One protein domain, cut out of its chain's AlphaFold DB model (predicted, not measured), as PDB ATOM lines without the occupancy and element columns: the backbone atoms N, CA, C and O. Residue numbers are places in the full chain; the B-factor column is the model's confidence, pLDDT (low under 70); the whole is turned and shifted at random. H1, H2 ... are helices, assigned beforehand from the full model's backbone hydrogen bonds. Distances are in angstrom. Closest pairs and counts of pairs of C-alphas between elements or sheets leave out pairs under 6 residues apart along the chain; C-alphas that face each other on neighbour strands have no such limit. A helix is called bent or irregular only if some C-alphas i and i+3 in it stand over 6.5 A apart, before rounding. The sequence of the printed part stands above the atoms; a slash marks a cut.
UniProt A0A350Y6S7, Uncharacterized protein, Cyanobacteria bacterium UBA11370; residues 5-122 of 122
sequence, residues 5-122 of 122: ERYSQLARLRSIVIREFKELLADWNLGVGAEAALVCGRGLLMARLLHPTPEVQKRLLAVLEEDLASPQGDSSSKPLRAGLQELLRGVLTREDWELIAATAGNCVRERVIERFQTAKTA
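What this domain is: This is residues 5 to 122 of the 122 residues of an uncharacterized protein of Cyanobacteria bacterium UBA11370 (UniProt A0A350Y6S7). What does the model look like? Two helical hairpins, H1 with H2 and H3 with H4, are set crosswise, H3 and H4 both crossing H1, while the long H5 runs back along H2 and then on past it, so that residues 112 to 122, of which 112 to 120 belong to H5, stick out as an arm. What is it made of? The printed part has 118 residues with five named helices, H1 to H5 in order along the chain, and no named strand; its class is all helix. How is it shaped? It is loose, with a radius of gyration of the C-alphas of 17.3 A, and elongated, spanning 59 by 31 by 26 A.

How they stand to each other: What does the first helix meet next along the chain? H1, residues 5 to 26, touches H2, residues 31 to 48, with residues 18 to 26 alone; the closest C-alphas, of Lys 22 and Leu 38, are 6.5 A apart. They form a hairpin and run opposite ways at a tilt of 37 degrees, only just steep. What stands across H1? H3, residues 54 to 69, touches it about perpendicular at 80 degrees, with residues 60 to 64 alone, closest at the C-alphas of Leu 13 and Leu 64, 5.9 A. H4, residues 78 to 91, touches residues 17 to 24 of H1 at 88 degrees, about perpendicular, closest at the C-alphas of Glu 20 and Gln 85, 6.4 A. H3, with residues 56 to 63 alone, touches H4 as a hairpin, opposite ways at a shallow tilt of 29 degrees, with the closest C-alphas, of Val 63 and Leu 80, 7.0 A apart. Where does the last helix lie? H5, residues 94 to 120, touches H2 with residues 96 to 108 alone, opposite ways at a shallow tilt of 31 degrees; the closest C-alphas, of Gly 33 and Ala 104, are 4.0 A apart. H5 is apart from H1, H3 and H4. How do the backbones run? Every O i to N i+4 pair is within hydrogen-bond range in H1, H3, H4 and H5, and 12 of 14 are in H2.

Where its parts are: Where are the ends? H1 begins at C-alpha 5, (128.759, 220.701, 249.356), and H5 ends at C-alpha 120, (181.824, 198.878, 245.271). How long are the helices? From first to last C-alpha H1 measures 31.6 A, H2 25.9 A, H3 22.4 A, H4 19.9 A and H5 39.3 A. Is any irregular? H2 is, with C-alphas 32 and 35 7.1 A apart, and it has a kink of 27 degrees near residue 38.

The domain as a whole: How far does it reach? The two C-alphas farthest apart, of Ala 69 and Thr 121, are 58.8 A apart; the printed part has no cut and no long link. Where is confidence low? Residues 71 to 78 and 120 to 122 are under 70 in pLDDT.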
ATOM      1  N   GLU A   5     128.600 220.535 250.809       74.94
ATOM      2  CA  GLU A   5     128.759 220.701 249.356       74.94
ATOM      3  C   GLU A   5     129.990 221.533 248.969       74.94
ATOM      4  O   GLU A   5     130.670 221.250 247.988       74.94
ATOM      5  N   ARG A   6     130.342 222.554 249.759       76.06
ATOM      6  CA  ARG A   6     131.537 223.366 249.478       76.06
ATOM      7  C   ARG A   6     132.816 222.583 249.755       76.06
ATOM      8  O   ARG A   6     133.803 222.749 249.046       76.06
ATOM      9  N   TYR A   7     132.801 221.714 250.764       76.69
ATOM     10  CA  TYR A   7     133.946 220.859 251.073       76.69
ATOM     11  C   TYR A   7     134.161 219.793 249.995       76.69
ATOM     12  O   TYR A   7     135.302 219.583 249.580       76.69
ATOM     13  N   SER A   8     133.091 219.161 249.505       82.12
ATOM     14  CA  SER A   8     133.178 218.175 248.420       82.12
ATOM     15  C   SER A   8     133.657 218.815 247.113       82.12
ATOM     16  O   SER A   8     134.547 218.275 246.456       82.12
ATOM     17  N   GLN A   9     133.160 220.008 246.782       85.94
ATOM     18  CA  GLN A   9     133.587 220.790 245.618       85.94
ATOM     19  C   GLN A   9     135.065 221.196 245.673       85.94
ATOM     20  O   GLN A   9     135.790 221.021 244.694       85.94
ATOM     21  N   LEU A  10     135.548 221.679 246.823       84.06
ATOM     22  CA  LEU A  10     136.962 222.024 247.005       84.06
ATOM     23  C   LEU A  10     137.874 220.795 246.905       84.06
ATOM     24  O   LEU A  10     138.935 220.859 246.281       84.06
ATOM     25  N   ALA A  11     137.464 219.666 247.488       86.25
ATOM     26  CA  ALA A  11     138.202 218.411 247.373       86.25
ATOM     27  C   ALA A  11     138.264 217.923 245.916       86.25
ATOM     28  O   ALA A  11     139.323 217.492 245.453       86.25
ATOM     29  N   ARG A  12     137.156 218.055 245.178       88.00
ATOM     30  CA  ARG A  12     137.064 217.700 243.758       88.00
ATOM     31  C   ARG A  12     137.960 218.586 242.894       88.00
ATOM     32  O   ARG A  12     138.788 218.057 242.157       88.00
ATOM     33  N   LEU A  13     137.904 219.907 243.072       89.00
ATOM     34  CA  LEU A  13     138.784 220.849 242.374       89.00
ATOM     35  C   LEU A  13     140.265 220.561 242.651       89.00
ATOM     36  O   LEU A  13     141.081 220.535 241.731       89.00
ATOM     37  N   ARG A  14     140.617 220.282 243.912       90.06
ATOM     38  CA  ARG A  14     141.980 219.889 244.281       90.06
ATOM     39  C   ARG A  14     142.413 218.617 243.554       90.06
ATOM     40  O   ARG A  14     143.543 218.559 243.078       90.06
ATOM     41  N   SER A  15     141.539 217.619 243.466       89.50
ATOM     42  CA  SER A  15     141.819 216.377 242.741       89.50
ATOM     43  C   SER A  15     142.113 216.644 241.261       89.50
ATOM     44  O   SER A  15     143.135 216.184 240.756       89.50
ATOM     45  N   ILE A  16     141.286 217.465 240.602       89.44
ATOM     46  CA  ILE A  16     141.468 217.853 239.194       89.44
ATOM     47  C   ILE A  16     142.820 218.546 238.995       89.44
ATOM     48  O   ILE A  16     143.609 218.124 238.157       89.44
ATOM     49  N   VAL A  17     143.129 219.558 239.810       92.00
ATOM     50  CA  VAL A  17     144.395 220.305 239.725       92.00
ATOM     51  C   VAL A  17     145.608 219.384 239.864       92.00
ATOM     52  O   VAL A  17     146.550 219.482 239.082       92.00
ATOM     53  N   ILE A  18     145.596 218.475 240.843       92.69
ATOM     54  CA  ILE A  18     146.719 217.557 241.065       92.69
ATOM     55  C   ILE A  18     146.835 216.523 239.945       92.69
ATOM     56  O   ILE A  18     147.954 216.204 239.542       92.69
ATOM     57  N   ARG A  19     145.711 216.024 239.422       91.38
ATOM     58  CA  ARG A  19     145.701 215.116 238.271       91.38
ATOM     59  C   ARG A  19     146.321 215.784 237.049       91.38
ATOM     60  O   ARG A  19     147.272 215.244 236.499       91.38
ATOM     61  N   GLU A  20     145.854 216.972 236.673       91.25
ATOM     62  CA  GLU A  20     146.377 217.662 235.489       91.25
ATOM     63  C   GLU A  20     147.837 218.094 235.661       91.25
ATOM     64  O   GLU A  20     148.604 218.067 234.701       91.25
ATOM     65  N   PHE A  21     148.256 218.440 236.883       94.06
ATOM     66  CA  PHE A  21     149.665 218.704 237.165       94.06
ATOM     67  C   PHE A  21     150.536 217.451 236.996       94.06
ATOM     68  O   PHE A  21     151.636 217.528 236.454       94.06
ATOM     69  N   LYS A  22     150.041 216.286 237.428       93.75
ATOM     70  CA  LYS A  22     150.733 215.011 237.227       93.75
ATOM     71  C   LYS A  22     150.866 214.675 235.741       93.75
ATOM     72  O   LYS A  22     151.957 214.312 235.319       93.75
ATOM     73  N   GLU A  23     149.792 214.825 234.967       91.75
ATOM     74  CA  GLU A  23     149.815 214.630 233.508       91.75
ATOM     75  C   GLU A  23     150.807 215.592 232.838       91.75
ATOM     76  O   GLU A  23     151.633 215.168 232.036       91.75
ATOM     77  N   LEU A  24     150.816 216.866 233.246       92.12
ATOM     78  CA  LEU A  24     151.771 217.858 232.748       92.12
ATOM     79  C   LEU A  24     153.232 217.425 232.962       92.12
ATOM     80  O   LEU A  24     154.054 217.600 232.067       92.12
ATOM     81  N   LEU A  25     153.565 216.885 234.138       93.50
ATOM     82  CA  LEU A  25     154.921 216.410 234.433       93.50
ATOM     83  C   LEU A  25     155.258 215.084 233.739       93.50
ATOM     84  O   LEU A  25     156.432 214.828 233.464       93.50
ATOM     85  N   ALA A  26     154.262 214.236 233.468       91.31
ATOM     86  CA  ALA A  26     154.467 212.965 232.779       91.31
ATOM     87  C   ALA A  26     155.032 213.182 231.365       91.31
ATOM     88  O   ALA A  26     155.959 212.476 230.963       91.31
ATOM     89  N   ASP A  27     154.571 214.228 230.675       89.50
ATOM     90  CA  ASP A  27     155.057 214.613 229.344       89.50
ATOM     91  C   ASP A  27     156.534 215.059 229.330       89.50
ATOM     92  O   ASP A  27     157.161 215.135 228.272       89.50
ATOM     93  N   TRP A  28     157.124 215.364 230.492       90.50
ATOM     94  CA  TRP A  28     158.476 215.925 230.593       90.50
ATOM     95  C   TRP A  28     159.576 214.875 230.772       90.50
ATOM     96  O   TRP A  28     160.750 215.232 230.839       90.50
ATOM     97  N   ASN A  29     159.228 213.585 230.818       89.12
ATOM     98  CA  ASN A  29     160.187 212.472 230.844       89.12
ATOM     99  C   ASN A  29     161.232 212.557 231.979       89.12
ATOM    100  O   ASN A  29     162.404 212.236 231.797       89.12
ATOM    101  N   LEU A  30     160.805 212.949 233.184       92.81
ATOM    102  CA  LEU A  30     161.696 213.168 234.337       92.81
ATOM    103  C   LEU A  30     162.288 211.879 234.949       92.81
ATOM    104  O   LEU A  30     163.105 211.942 235.872       92.81
ATOM    105  N   GLY A  31     161.876 210.701 234.468       92.88
ATOM    106  CA  GLY A  31     162.379 209.405 234.924       92.88
ATOM    107  C   GLY A  31     162.245 209.220 236.438       92.88
ATOM    108  O   GLY A  31     161.189 209.470 237.017       92.88
ATOM    109  N   VAL A  32     163.330 208.803 237.100       92.50
ATOM    110  CA  VAL A  32     163.348 208.577 238.560       92.50
ATOM    111  C   VAL A  32     163.092 209.847 239.383       92.50
ATOM    112  O   VAL A  32     162.705 209.736 240.540       92.50
ATOM    113  N   GLY A  33     163.255 211.040 238.796       96.38
ATOM    114  CA  GLY A  33     162.965 212.317 239.449       96.38
ATOM    115  C   GLY A  33     161.492 212.742 239.393       96.38
ATOM    116  O   GLY A  33     161.132 213.730 240.032       96.38
ATOM    117  N   ALA A  34     160.635 212.023 238.655       96.00
ATOM    118  CA  ALA A  34     159.243 212.416 238.424       96.00
ATOM    119  C   ALA A  34     158.424 212.534 239.719       96.00
ATOM    120  O   ALA A  34     157.722 213.523 239.915       96.00
ATOM    121  N   GLU A  35     158.550 211.565 240.630       95.81
ATOM    122  CA  GLU A  35     157.819 211.588 241.904       95.81
ATOM    123  C   GLU A  35     158.281 212.751 242.792       95.81
ATOM    124  O   GLU A  35     157.464 213.466 243.372       95.81
ATOM    125  N   ALA A  36     159.592 213.003 242.846       96.88
ATOM    126  CA  ALA A  36     160.153 214.101 243.627       96.88
ATOM    127  C   ALA A  36     159.681 215.471 243.099       96.88
ATOM    128  O   ALA A  36     159.281 216.337 243.883       96.88
ATOM    129  N   ALA A  37     159.640 215.644 241.771       97.44
ATOM    130  CA  ALA A  37     159.043 216.819 241.135       97.44
ATOM    131  C   ALA A  37     157.550 216.963 241.458       97.44
ATOM    132  O   ALA A  37     157.106 218.061 241.802       97.44
ATOM    133  N   LEU A  38     156.780 215.872 241.381       97.00
ATOM    134  CA  LEU A  38     155.347 215.881 241.661       97.00
ATOM    135  C   LEU A  38     155.056 216.306 243.103       97.00
ATOM    136  O   LEU A  38     154.202 217.164 243.329       97.00
ATOM    137  N   VAL A  39     155.776 215.743 244.075       97.12
ATOM    138  CA  VAL A  39     155.619 216.072 245.498       97.12
ATOM    139  C   VAL A  39     155.965 217.536 245.761       97.12
ATOM    140  O   VAL A  39     155.167 218.249 246.379       97.12
ATOM    141  N   CYS A  40     157.107 218.003 245.248       97.56
ATOM    142  CA  CYS A  40     157.536 219.393 245.387       97.56
ATOM    143  C   CYS A  40     156.516 220.356 244.763       97.56
ATOM    144  O   CYS A  40     155.996 221.253 245.431       97.56
ATOM    145  N   GLY A  41     156.166 220.132 243.495       96.88
ATOM    146  CA  GLY A  41     155.252 220.990 242.755       96.88
ATOM    147  C   GLY A  41     153.835 220.993 243.320       96.88
ATOM    148  O   GLY A  41     153.212 222.049 243.390       96.88
ATOM    149  N   ARG A  42     153.344 219.857 243.836       95.56
ATOM    150  CA  ARG A  42     152.071 219.792 244.569       95.56
ATOM    151  C   ARG A  42     152.080 220.706 245.792       95.56
ATOM    152  O   ARG A  42     151.087 221.391 246.027       95.56
ATOM    153  N   GLY A  43     153.159 220.708 246.572       95.44
ATOM    154  CA  GLY A  43     153.295 221.592 247.731       95.44
ATOM    155  C   GLY A  43     153.210 223.067 247.335       95.44
ATOM    156  O   GLY A  43     152.399 223.811 247.888       95.44
ATOM    157  N   LEU A  44     153.980 223.453 246.316       96.38
ATOM    158  CA  LEU A  44     154.030 224.823 245.800       96.38
ATOM    159  C   LEU A  44     152.686 225.266 245.208       96.38
ATOM    160  O   LEU A  44     152.177 226.322 245.574       96.38
ATOM    161  N   LEU A  45     152.057 224.437 244.370       94.75
ATOM    162  CA  LEU A  45     150.741 224.724 243.792       94.75
ATOM    163  C   LEU A  45     149.693 224.957 244.870       94.75
ATOM    164  O   LEU A  45     148.940 225.922 244.796       94.75
ATOM    165  N   MET A  46     149.638 224.090 245.882       92.75
ATOM    166  CA  MET A  46     148.669 224.250 246.964       92.75
ATOM    167  C   MET A  46     148.919 225.539 247.747       92.75
ATOM    168  O   MET A  46     147.955 226.213 248.090       92.75
ATOM    169  N   ALA A  47     150.180 225.919 247.971       93.06
ATOM    170  CA  ALA A  47     150.516 227.183 248.620       93.06
ATOM    171  C   ALA A  47     150.094 228.403 247.779       93.06
ATOM    172  O   ALA A  47     149.482 229.328 248.309       93.06
ATOM    173  N   ARG A  48     150.349 228.393 246.463       91.69
ATOM    174  CA  ARG A  48     149.943 229.475 245.545       91.69
ATOM    175  C   ARG A  48     148.422 229.590 245.422       91.69
ATOM    176  O   ARG A  48     147.884 230.691 245.368       91.69
ATOM    177  N   LEU A  49     147.722 228.457 245.423       90.88
ATOM    178  CA  LEU A  49     146.266 228.388 245.292       90.88
ATOM    179  C   LEU A  49     145.503 228.621 246.606       90.88
ATOM    180  O   LEU A  49     144.274 228.595 246.587       90.88
ATOM    181  N   LEU A  50     146.183 228.888 247.730       89.25
ATOM    182  CA  LEU A  50     145.521 229.398 248.940       89.25
ATOM    183  C   LEU A  50     144.953 230.805 248.719       89.25
ATOM    184  O   LEU A  50     143.882 231.128 249.235       89.25
ATOM    185  N   HIS A  51     145.653 231.627 247.932       87.56
ATOM    186  CA  HIS A  51     145.271 233.001 247.605       87.56
ATOM    187  C   HIS A  51     145.401 233.239 246.092       87.56
ATOM    188  O   HIS A  51     146.280 233.986 245.655       87.56
ATOM    189  N   PRO A  52     144.562 232.575 245.272       88.88
ATOM    190  CA  PRO A  52     144.625 232.712 243.827       88.88
ATOM    191  C   PRO A  52     144.232 234.133 243.412       88.88
ATOM    192  O   PRO A  52     143.415 234.786 244.062       88.88
ATOM    193  N   THR A  53     144.771 234.603 242.289       90.50
ATOM    194  CA  THR A  53     144.280 235.841 241.674       90.50
ATOM    195  C   THR A  53     142.831 235.658 241.195       90.50
ATOM    196  O   THR A  53     142.421 234.522 240.927       90.50
ATOM    197  N   PRO A  54     142.046 236.741 241.037       91.00
ATOM    198  CA  PRO A  54     140.665 236.650 240.558       91.00
ATOM    199  C   PRO A  54     140.535 235.888 239.229       91.00
ATOM    200  O   PRO A  54     139.671 235.023 239.090       91.00
ATOM    201  N   GLU A  55     141.442 236.133 238.280       89.38
ATOM    202  CA  GLU A  55     141.531 235.402 237.012       89.38
ATOM    203  C   GLU A  55     141.750 233.897 237.199       89.38
ATOM    204  O   GLU A  55     141.073 233.090 236.553       89.38
ATOM    205  N   VAL A  56     142.679 233.505 238.078       90.75
ATOM    206  CA  VAL A  56     142.968 232.092 238.366       90.75
ATOM    207  C   VAL A  56     141.760 231.440 239.028       90.75
ATOM    208  O   VAL A  56     141.327 230.372 238.600       90.75
ATOM    209  N   GLN A  57     141.168 232.105 240.019       91.12
ATOM    210  CA  GLN A  57     139.980 231.620 240.712       91.12
ATOM    211  C   GLN A  57     138.815 231.405 239.741       91.12
ATOM    212  O   GLN A  57     138.196 230.343 239.756       91.12
ATOM    213  N   LYS A  58     138.545 232.374 238.858       90.44
ATOM    214  CA  LYS A  58     137.476 232.280 237.858       90.44
ATOM    215  C   LYS A  58     137.668 231.079 236.932       90.44
ATOM    216  O   LYS A  58     136.715 230.348 236.679       90.44
ATOM    217  N   ARG A  59     138.890 230.854 236.441       89.38
ATOM    218  CA  ARG A  59     139.191 229.709 235.565       89.38
ATOM    219  C   ARG A  59     139.051 228.372 236.290       89.38
ATOM    220  O   ARG A  59     138.485 227.444 235.726       89.38
ATOM    221  N   LEU A  60     139.522 228.279 237.533       90.38
ATOM    222  CA  LEU A  60     139.382 227.067 238.344       90.38
ATOM    223  C   LEU A  60     137.916 226.732 238.647       90.38
ATOM    224  O   LEU A  60     137.539 225.563 238.617       90.38
ATOM    225  N   LEU A  61     137.082 227.743 238.900       89.25
ATOM    226  CA  LEU A  61     135.644 227.545 239.081       89.25
ATOM    227  C   LEU A  61     134.965 227.083 237.789       89.25
ATOM    228  O   LEU A  61     134.173 226.152 237.846       89.25
ATOM    229  N   ALA A  62     135.330 227.642 236.631       88.31
ATOM    230  CA  ALA A  62     134.792 227.194 235.344       88.31
ATOM    231  C   ALA A  62     135.131 225.718 235.052       88.31
ATOM    232  O   ALA A  62     134.275 224.957 234.610       88.31
ATOM    233  N   VAL A  63     136.363 225.293 235.366       87.44
ATOM    234  CA  VAL A  63     136.780 223.880 235.287       87.44
ATOM    235  C   VAL A  63     135.923 223.000 236.198       87.44
ATOM    236  O   VAL A  63     135.487 221.927 235.791       87.44
ATOM    237  N   LEU A  64     135.684 223.441 237.436       87.12
ATOM    238  CA  LEU A  64     134.860 222.701 238.386       87.12
ATOM    239  C   LEU A  64     133.402 222.599 237.916       87.12
ATOM    240  O   LEU A  64     132.803 221.537 238.049       87.12
ATOM    241  N   GLU A  65     132.832 223.673 237.373       87.19
ATOM    242  CA  GLU A  65     131.469 223.683 236.833       87.19
ATOM    243  C   GLU A  65     131.309 222.700 235.665       87.19
ATOM    244  O   GLU A  65     130.347 221.933 235.654       87.19
ATOM    245  N   GLU A  66     132.266 222.654 234.730       84.50
ATOM    246  CA  GLU A  66     132.265 221.686 233.620       84.50
ATOM    247  C   GLU A  66     132.367 220.238 234.131       84.50
ATOM    248  O   GLU A  66     131.607 219.366 233.702       84.50
ATOM    249  N   ASP A  67     133.249 219.983 235.100       83.75
ATOM    250  CA  ASP A  67     133.426 218.654 235.690       83.75
ATOM    251  C   ASP A  67     132.183 218.193 236.480       83.75
ATOM    252  O   ASP A  67     131.823 217.013 236.450       83.75
ATOM    253  N   LEU A  68     131.485 219.113 237.158       83.62
ATOM    254  CA  LEU A  68     130.219 218.843 237.852       83.62
ATOM    255  C   LEU A  68     129.045 218.627 236.887       83.62
ATOM    256  O   LEU A  68     128.169 217.815 237.179       83.62
ATOM    257  N   ALA A  69     129.024 219.334 235.754       82.81
ATOM    258  CA  ALA A  69     128.009 219.172 234.714       82.81
ATOM    259  C   ALA A  69     128.152 217.846 233.948       82.81
ATOM    260  O   ALA A  69     127.227 217.430 233.247       82.81
ATOM    261  N   SER A  70     129.291 217.164 234.088       76.00
ATOM    262  CA  SER A  70     129.519 215.876 233.455       76.00
ATOM    263  C   SER A  70     129.015 214.690 234.279       76.00
ATOM    264  O   SER A  70     129.496 214.452 235.391       76.00
ATOM    265  N   PRO A  71     128.123 213.860 233.709       58.78
ATOM    266  CA  PRO A  71     127.550 212.710 234.398       58.78
ATOM    267  C   PRO A  71     128.533 211.548 234.628       58.78
ATOM    268  O   PRO A  71     128.160 210.599 235.311       58.78
ATOM    269  N   GLN A  72     129.761 211.584 234.084       57.41
ATOM    270  CA  GLN A  72     130.717 210.463 234.184       57.41
ATOM    271  C   GLN A  72     132.065 210.791 234.848       57.41
ATOM    272  O   GLN A  72     132.903 209.906 234.960       57.41
ATOM    273  N   GLY A  73     132.306 212.022 235.318       53.91
ATOM    274  CA  GLY A  73     133.558 212.358 236.028       53.91
ATOM    275  C   GLY A  73     134.841 212.330 235.173       53.91
ATOM    276  O   GLY A  73     135.932 212.532 235.704       53.91
ATOM    277  N   ASP A  74     134.703 212.123 233.859       54.31
ATOM    278  CA  ASP A  74     135.791 212.076 232.868       54.31
ATOM    279  C   ASP A  74     135.877 213.337 231.989       54.31
ATOM    280  O   ASP A  74     136.764 213.465 231.141       54.31
ATOM    281  N   SER A  75     134.970 214.304 232.148       53.44
ATOM    282  CA  SER A  75     134.842 215.415 231.192       53.44
ATOM    283  C   SER A  75     135.714 216.615 231.505       53.44
ATOM    284  O   SER A  75     135.243 217.747 231.496       53.44
ATOM    285  N   SER A  76     137.017 216.399 231.636       58.78
ATOM    286  CA  SER A  76     137.905 217.468 231.200       58.78
ATOM    287  C   SER A  76     138.084 217.320 229.691       58.78
ATOM    288  O   SER A  76     138.903 216.524 229.209       58.78
ATOM    289  N   SER A  77     137.285 218.071 228.928       68.00
ATOM    290  CA  SER A  77     137.468 218.182 227.483       68.00
ATOM    291  C   SER A  77     138.943 218.510 227.181       68.00
ATOM    292  O   SER A  77     139.610 219.204 227.952       68.00
ATOM    293  N   LYS A  78     139.513 217.970 226.089       69.62
ATOM    294  CA  LYS A  78     140.905 218.269 225.686       69.62
ATOM    295  C   LYS A  78     141.255 219.774 225.743       69.62
ATOM    296  O   LYS A  78     142.322 220.085 226.267       69.62
ATOM    297  N   PRO A  79     140.399 220.707 225.269       71.62
ATOM    298  CA  PRO A  79     140.681 222.138 225.395       71.62
ATOM    299  C   PRO A  79     140.688 222.638 226.846       71.62
ATOM    300  O   PRO A  79     141.549 223.446 227.188       71.62
ATOM    301  N   LEU A  80     139.800 222.139 227.714       73.75
ATOM    302  CA  LEU A  80     139.794 222.509 229.131       73.75
ATOM    303  C   LEU A  80     141.063 222.024 229.847       73.75
ATOM    304  O   LEU A  80     141.651 222.778 230.618       73.75
ATOM    305  N   ARG A  81     141.533 220.804 229.539       77.88
ATOM    306  CA  ARG A  81     142.804 220.282 230.074       77.88
ATOM    307  C   ARG A  81     143.991 221.127 229.650       77.88
ATOM    308  O   ARG A  81     144.770 221.538 230.501       77.88
ATOM    309  N   ALA A  82     144.098 221.441 228.359       82.25
ATOM    310  CA  ALA A  82     145.162 222.304 227.856       82.25
ATOM    311  C   ALA A  82     145.122 223.691 228.525       82.25
ATOM    312  O   ALA A  82     146.149 224.200 228.970       82.25
ATOM    313  N   GLY A  83     143.926 224.272 228.674       86.69
ATOM    314  CA  GLY A  83     143.733 225.544 229.372       86.69
ATOM    315  C   GLY A  83     144.108 225.491 230.856       86.69
ATOM    316  O   GLY A  83     144.688 226.447 231.375       86.69
ATOM    317  N   LEU A  84     143.821 224.378 231.539       89.38
ATOM    318  CA  LEU A  84     144.211 224.167 232.929       89.38
ATOM    319  C   LEU A  84     145.722 223.945 233.061       89.38
ATOM    320  O   LEU A  84     146.335 224.546 233.932       89.38
ATOM    321  N   GLN A  85     146.355 223.168 232.186       90.00
ATOM    322  CA  GLN A  85     147.811 222.998 232.194       90.00
ATOM    323  C   GLN A  85     148.545 224.329 231.970       90.00
ATOM    324  O   GLN A  85     149.487 224.633 232.701       90.00
ATOM    325  N   GLU A  86     148.080 225.160 231.033       91.00
ATOM    326  CA  GLU A  86     148.600 226.521 230.840       91.00
ATOM    327  C   GLU A  86     148.393 227.400 232.079       91.00
ATOM    328  O   GLU A  86     149.296 228.126 232.496       91.00
ATOM    329  N   LEU A  87     147.231 227.294 232.732       92.50
ATOM    330  CA  LEU A  87     146.992 227.984 233.996       92.50
ATOM    331  C   LEU A  87     147.989 227.543 235.076       92.50
ATOM    332  O   LEU A  87     148.558 228.393 235.751       92.50
ATOM    333  N   LEU A  88     148.227 226.238 235.230       91.50
ATOM    334  CA  LEU A  88     149.157 225.700 236.229       91.50
ATOM    335  C   LEU A  88     150.601 226.144 235.965       91.50
ATOM    336  O   LEU A  88     151.316 226.462 236.915       91.50
ATOM    337  N   ARG A  89     151.001 226.241 234.691       91.81
ATOM    338  CA  ARG A  89     152.287 226.832 234.284       91.81
ATOM    339  C   ARG A  89     152.423 228.284 234.717       91.81
ATOM    340  O   ARG A  89     153.496 228.651 235.177       91.81
ATOM    341  N   GLY A  90     151.350 229.068 234.603       92.12
ATOM    342  CA  GLY A  90     151.330 230.476 235.004       92.12
ATOM    343  C   GLY A  90     151.138 230.728 236.505       92.12
ATOM    344  O   GLY A  90     151.522 231.786 236.993       92.12
ATOM    345  N   VAL A  91     150.540 229.787 237.247       94.44
ATOM    346  CA  VAL A  91     150.359 229.894 238.710       94.44
ATOM    347  C   VAL A  91     151.682 229.705 239.450       94.44
ATOM    348  O   VAL A  91     151.915 230.349 240.474       94.44
ATOM    349  N   LEU A  92     152.532 228.809 238.952       94.12
ATOM    350  CA  LEU A  92     153.874 228.607 239.478       94.12
ATOM    351  C   LEU A  92     154.823 229.660 238.908       94.12
ATOM    352  O   LEU A  92     154.848 229.926 237.708       94.12
ATOM    353  N   THR A  93     155.618 230.257 239.788       94.75
ATOM    354  CA  THR A  93     156.661 231.210 239.398       94.75
ATOM    355  C   THR A  93     157.844 230.489 238.760       94.75
ATOM    356  O   THR A  93     157.974 229.265 238.842       94.75
ATOM    357  N   ARG A  94     158.744 231.247 238.131       95.81
ATOM    358  CA  ARG A  94     159.976 230.680 237.577       95.81
ATOM    359  C   ARG A  94     160.808 229.998 238.665       95.81
ATOM    360  O   ARG A  94     161.314 228.905 238.443       95.81
ATOM    361  N   GLU A  95     160.901 230.616 239.832       97.12
ATOM    362  CA  GLU A  95     161.631 230.104 240.989       97.12
ATOM    363  C   GLU A  95     161.021 228.788 241.494       97.12
ATOM    364  O   GLU A  95     161.745 227.855 241.840       97.12
ATOM    365  N   ASP A  96     159.687 228.675 241.472       97.25
ATOM    366  CA  ASP A  96     158.994 227.427 241.806       97.25
ATOM    367  C   ASP A  96     159.379 226.308 240.817       97.25
ATOM    368  O   ASP A  96     159.665 225.180 241.223       97.25
ATOM    369  N   TRP A  97     159.430 226.620 239.518       96.75
ATOM    370  CA  TRP A  97     159.845 225.672 238.480       96.75
ATOM    371  C   TRP A  97     161.315 225.264 238.593       96.75
ATOM    372  O   TRP A  97     161.634 224.085 238.433       96.75
ATOM    373  N   GLU A  98     162.204 226.203 238.913       97.75
ATOM    374  CA  GLU A  98     163.619 225.918 239.165       97.75
ATOM    375  C   GLU A  98     163.791 224.989 240.376       97.75
ATOM    376  O   GLU A  98     164.566 224.033 240.313       97.75
ATOM    377  N   LEU A  99     163.008 225.188 241.440       98.06
ATOM    378  CA  LEU A  99     163.013 224.307 242.607       98.06
ATOM    379  C   LEU A  99     162.503 222.896 242.278       98.06
ATOM    380  O   LEU A  99     163.105 221.908 242.710       98.06
ATOM    381  N   ILE A 100     161.429 222.777 241.490       97.56
ATOM    382  CA  ILE A 100     160.913 221.481 241.016       97.56
ATOM    383  C   ILE A 100     161.986 220.752 240.195       97.56
ATOM    384  O   ILE A 100     162.259 219.573 240.441       97.56
ATOM    385  N   ALA A 101     162.629 221.455 239.259       97.12
ATOM    386  CA  ALA A 101     163.676 220.895 238.410       97.12
ATOM    387  C   ALA A 101     164.899 220.450 239.226       97.12
ATOM    388  O   ALA A 101     165.389 219.332 239.048       97.12
ATOM    389  N   ALA A 102     165.357 221.282 240.165       97.94
ATOM    390  CA  ALA A 102     166.460 220.948 241.061       97.94
ATOM    391  C   ALA A 102     166.135 219.717 241.921       97.94
ATOM    392  O   ALA A 102     166.975 218.833 242.081       97.94
ATOM    393  N   THR A 103     164.903 219.620 242.423       97.56
ATOM    394  CA  THR A 103     164.444 218.481 243.230       97.56
ATOM    395  C   THR A 103     164.455 217.180 242.424       97.56
ATOM    396  O   THR A 103     164.997 216.174 242.885       97.56
ATOM    397  N   ALA A 104     163.941 217.199 241.189       97.38
ATOM    398  CA  ALA A 104     164.009 216.042 240.295       97.38
ATOM    399  C   ALA A 104     165.457 215.644 239.968       97.38
ATOM    400  O   ALA A 104     165.813 214.468 240.063       97.38
ATOM    401  N   GLY A 105     166.303 216.619 239.624       97.19
ATOM    402  CA  GLY A 105     167.711 216.388 239.293       97.19
ATOM    403  C   GLY A 105     168.519 215.830 240.468       97.19
ATOM    404  O   GLY A 105     169.324 214.915 240.288       97.19
ATOM    405  N   ASN A 106     168.264 216.314 241.685       97.31
ATOM    406  CA  ASN A 106     168.897 215.798 242.897       97.31
ATOM    407  C   ASN A 106     168.541 214.330 243.145       97.31
ATOM    408  O   ASN A 106     169.437 213.548 243.453       97.31
ATOM    409  N   CYS A 107     167.284 213.939 242.917       95.81
ATOM    410  CA  CYS A 107     166.856 212.547 243.049       95.81
ATOM    411  C   CYS A 107     167.591 211.625 242.057       95.81
ATOM    412  O   CYS A 107     168.061 210.548 242.426       95.81
ATOM    413  N   VAL A 108     167.776 212.067 240.806       95.00
ATOM    414  CA  VAL A 108     168.586 211.332 239.816       95.00
ATOM    415  C   VAL A 108     170.031 211.187 240.298       95.00
ATOM    416  O   VAL A 108     170.585 210.087 240.270       95.00
ATOM    417  N   ARG A 109     170.640 212.281 240.772       95.38
ATOM    418  CA  ARG A 109     172.018 212.293 241.282       95.38
ATOM    419  C   ARG A 109     172.203 211.324 242.451       95.38
ATOM    420  O   ARG A 109     173.150 210.543 242.444       95.38
ATOM    421  N   GLU A 110     171.304 211.360 243.430       94.62
ATOM    422  CA  GLU A 110     171.314 210.452 244.583       94.62
ATOM    423  C   GLU A 110     171.239 208.993 244.131       94.62
ATOM    424  O   GLU A 110     172.057 208.176 244.549       94.62
ATOM    425  N   ARG A 111     170.362 208.686 243.167       92.44
ATOM    426  CA  ARG A 111     170.214 207.333 242.619       92.44
ATOM    427  C   ARG A 111     171.487 206.798 241.966       92.44
ATOM    428  O   ARG A 111     171.789 205.611 242.088       92.44
ATOM    429  N   VAL A 112     172.233 207.656 241.271       93.56
ATOM    430  CA  VAL A 112     173.527 207.294 240.672       93.56
ATOM    431  C   VAL A 112     174.563 207.000 241.759       93.56
ATOM    432  O   VAL A 112     175.259 205.986 241.676       93.56
ATOM    433  N   ILE A 113     174.643 207.849 242.787       94.81
ATOM    434  CA  ILE A 113     175.587 207.686 243.902       94.81
ATOM    435  C   ILE A 113     175.296 206.395 244.677       94.81
ATOM    436  O   ILE A 113     176.222 205.618 244.911       94.81
ATOM    437  N   GLU A 114     174.028 206.126 245.009       92.62
ATOM    438  CA  GLU A 114     173.593 204.882 245.662       92.62
ATOM    439  C   GLU A 114     174.049 203.653 244.868       92.62
ATOM    440  O   GLU A 114     174.699 202.752 245.401       92.62
ATOM    441  N   ARG A 115     173.766 203.628 243.558       91.06
ATOM    442  CA  ARG A 115     174.132 202.505 242.686       91.06
ATOM    443  C   ARG A 115     175.644 202.306 242.611       91.06
ATOM    444  O   ARG A 115     176.101 201.171 242.730       91.06
ATOM    445  N   PHE A 116     176.419 203.381 242.480       89.94
ATOM    446  CA  PHE A 116     177.881 203.301 242.473       89.94
ATOM    447  C   PHE A 116     178.440 202.744 243.791       89.94
ATOM    448  O   PHE A 116     179.321 201.886 243.774       89.94
ATOM    449  N   GLN A 117     177.910 203.187 244.934       86.06
ATOM    450  CA  GLN A 117     178.347 202.703 246.244       86.06
ATOM    451  C   GLN A 117     178.022 201.220 246.443       86.06
ATOM    452  O   GLN A 117     178.900 200.466 246.858       86.06
ATOM    453  N   THR A 118     176.814 200.782 246.071       76.81
ATOM    454  CA  THR A 118     176.422 199.364 246.172       76.81
ATOM    455  C   THR A 118     177.274 198.439 245.301       76.81
ATOM    456  O   THR A 118     177.572 197.323 245.714       76.81
ATOM    457  N   ALA A 119     177.725 198.910 244.132       71.25
ATOM    458  CA  ALA A 119     178.605 198.153 243.242       71.25
ATOM    459  C   ALA A 119     180.047 198.028 243.767       71.25
ATOM    460  O   ALA A 119     180.767 197.131 243.351       71.25
ATOM    461  N   LYS A 120     180.483 198.921 244.665       60.81
ATOM    462  CA  LYS A 120     181.824 198.878 245.271       60.81
ATOM    463  C   LYS A 120     181.902 197.928 246.475       60.81
ATOM    464  O   LYS A 120     182.994 197.535 246.872       60.81
ATOM    465  N   THR A 121     180.762 197.614 247.086       61.81
ATOM    466  CA  THR A 121     180.654 196.748 248.272       61.81
ATOM    467  C   THR A 121     180.268 195.299 247.958       61.81
ATOM    468  O   THR A 121     180.188 194.501 248.889       61.81
ATOM    469  N   ALA A 122     179.994 194.982 246.690       54.09
ATOM    470  CA  ALA A 122     179.702 193.638 246.186       54.09
ATOM    471  C   ALA A 122     180.941 193.043 245.507       54.09
ATOM    472  O   ALA A 122     181.131 191.815 245.631       54.09
TER     473      ALA A 122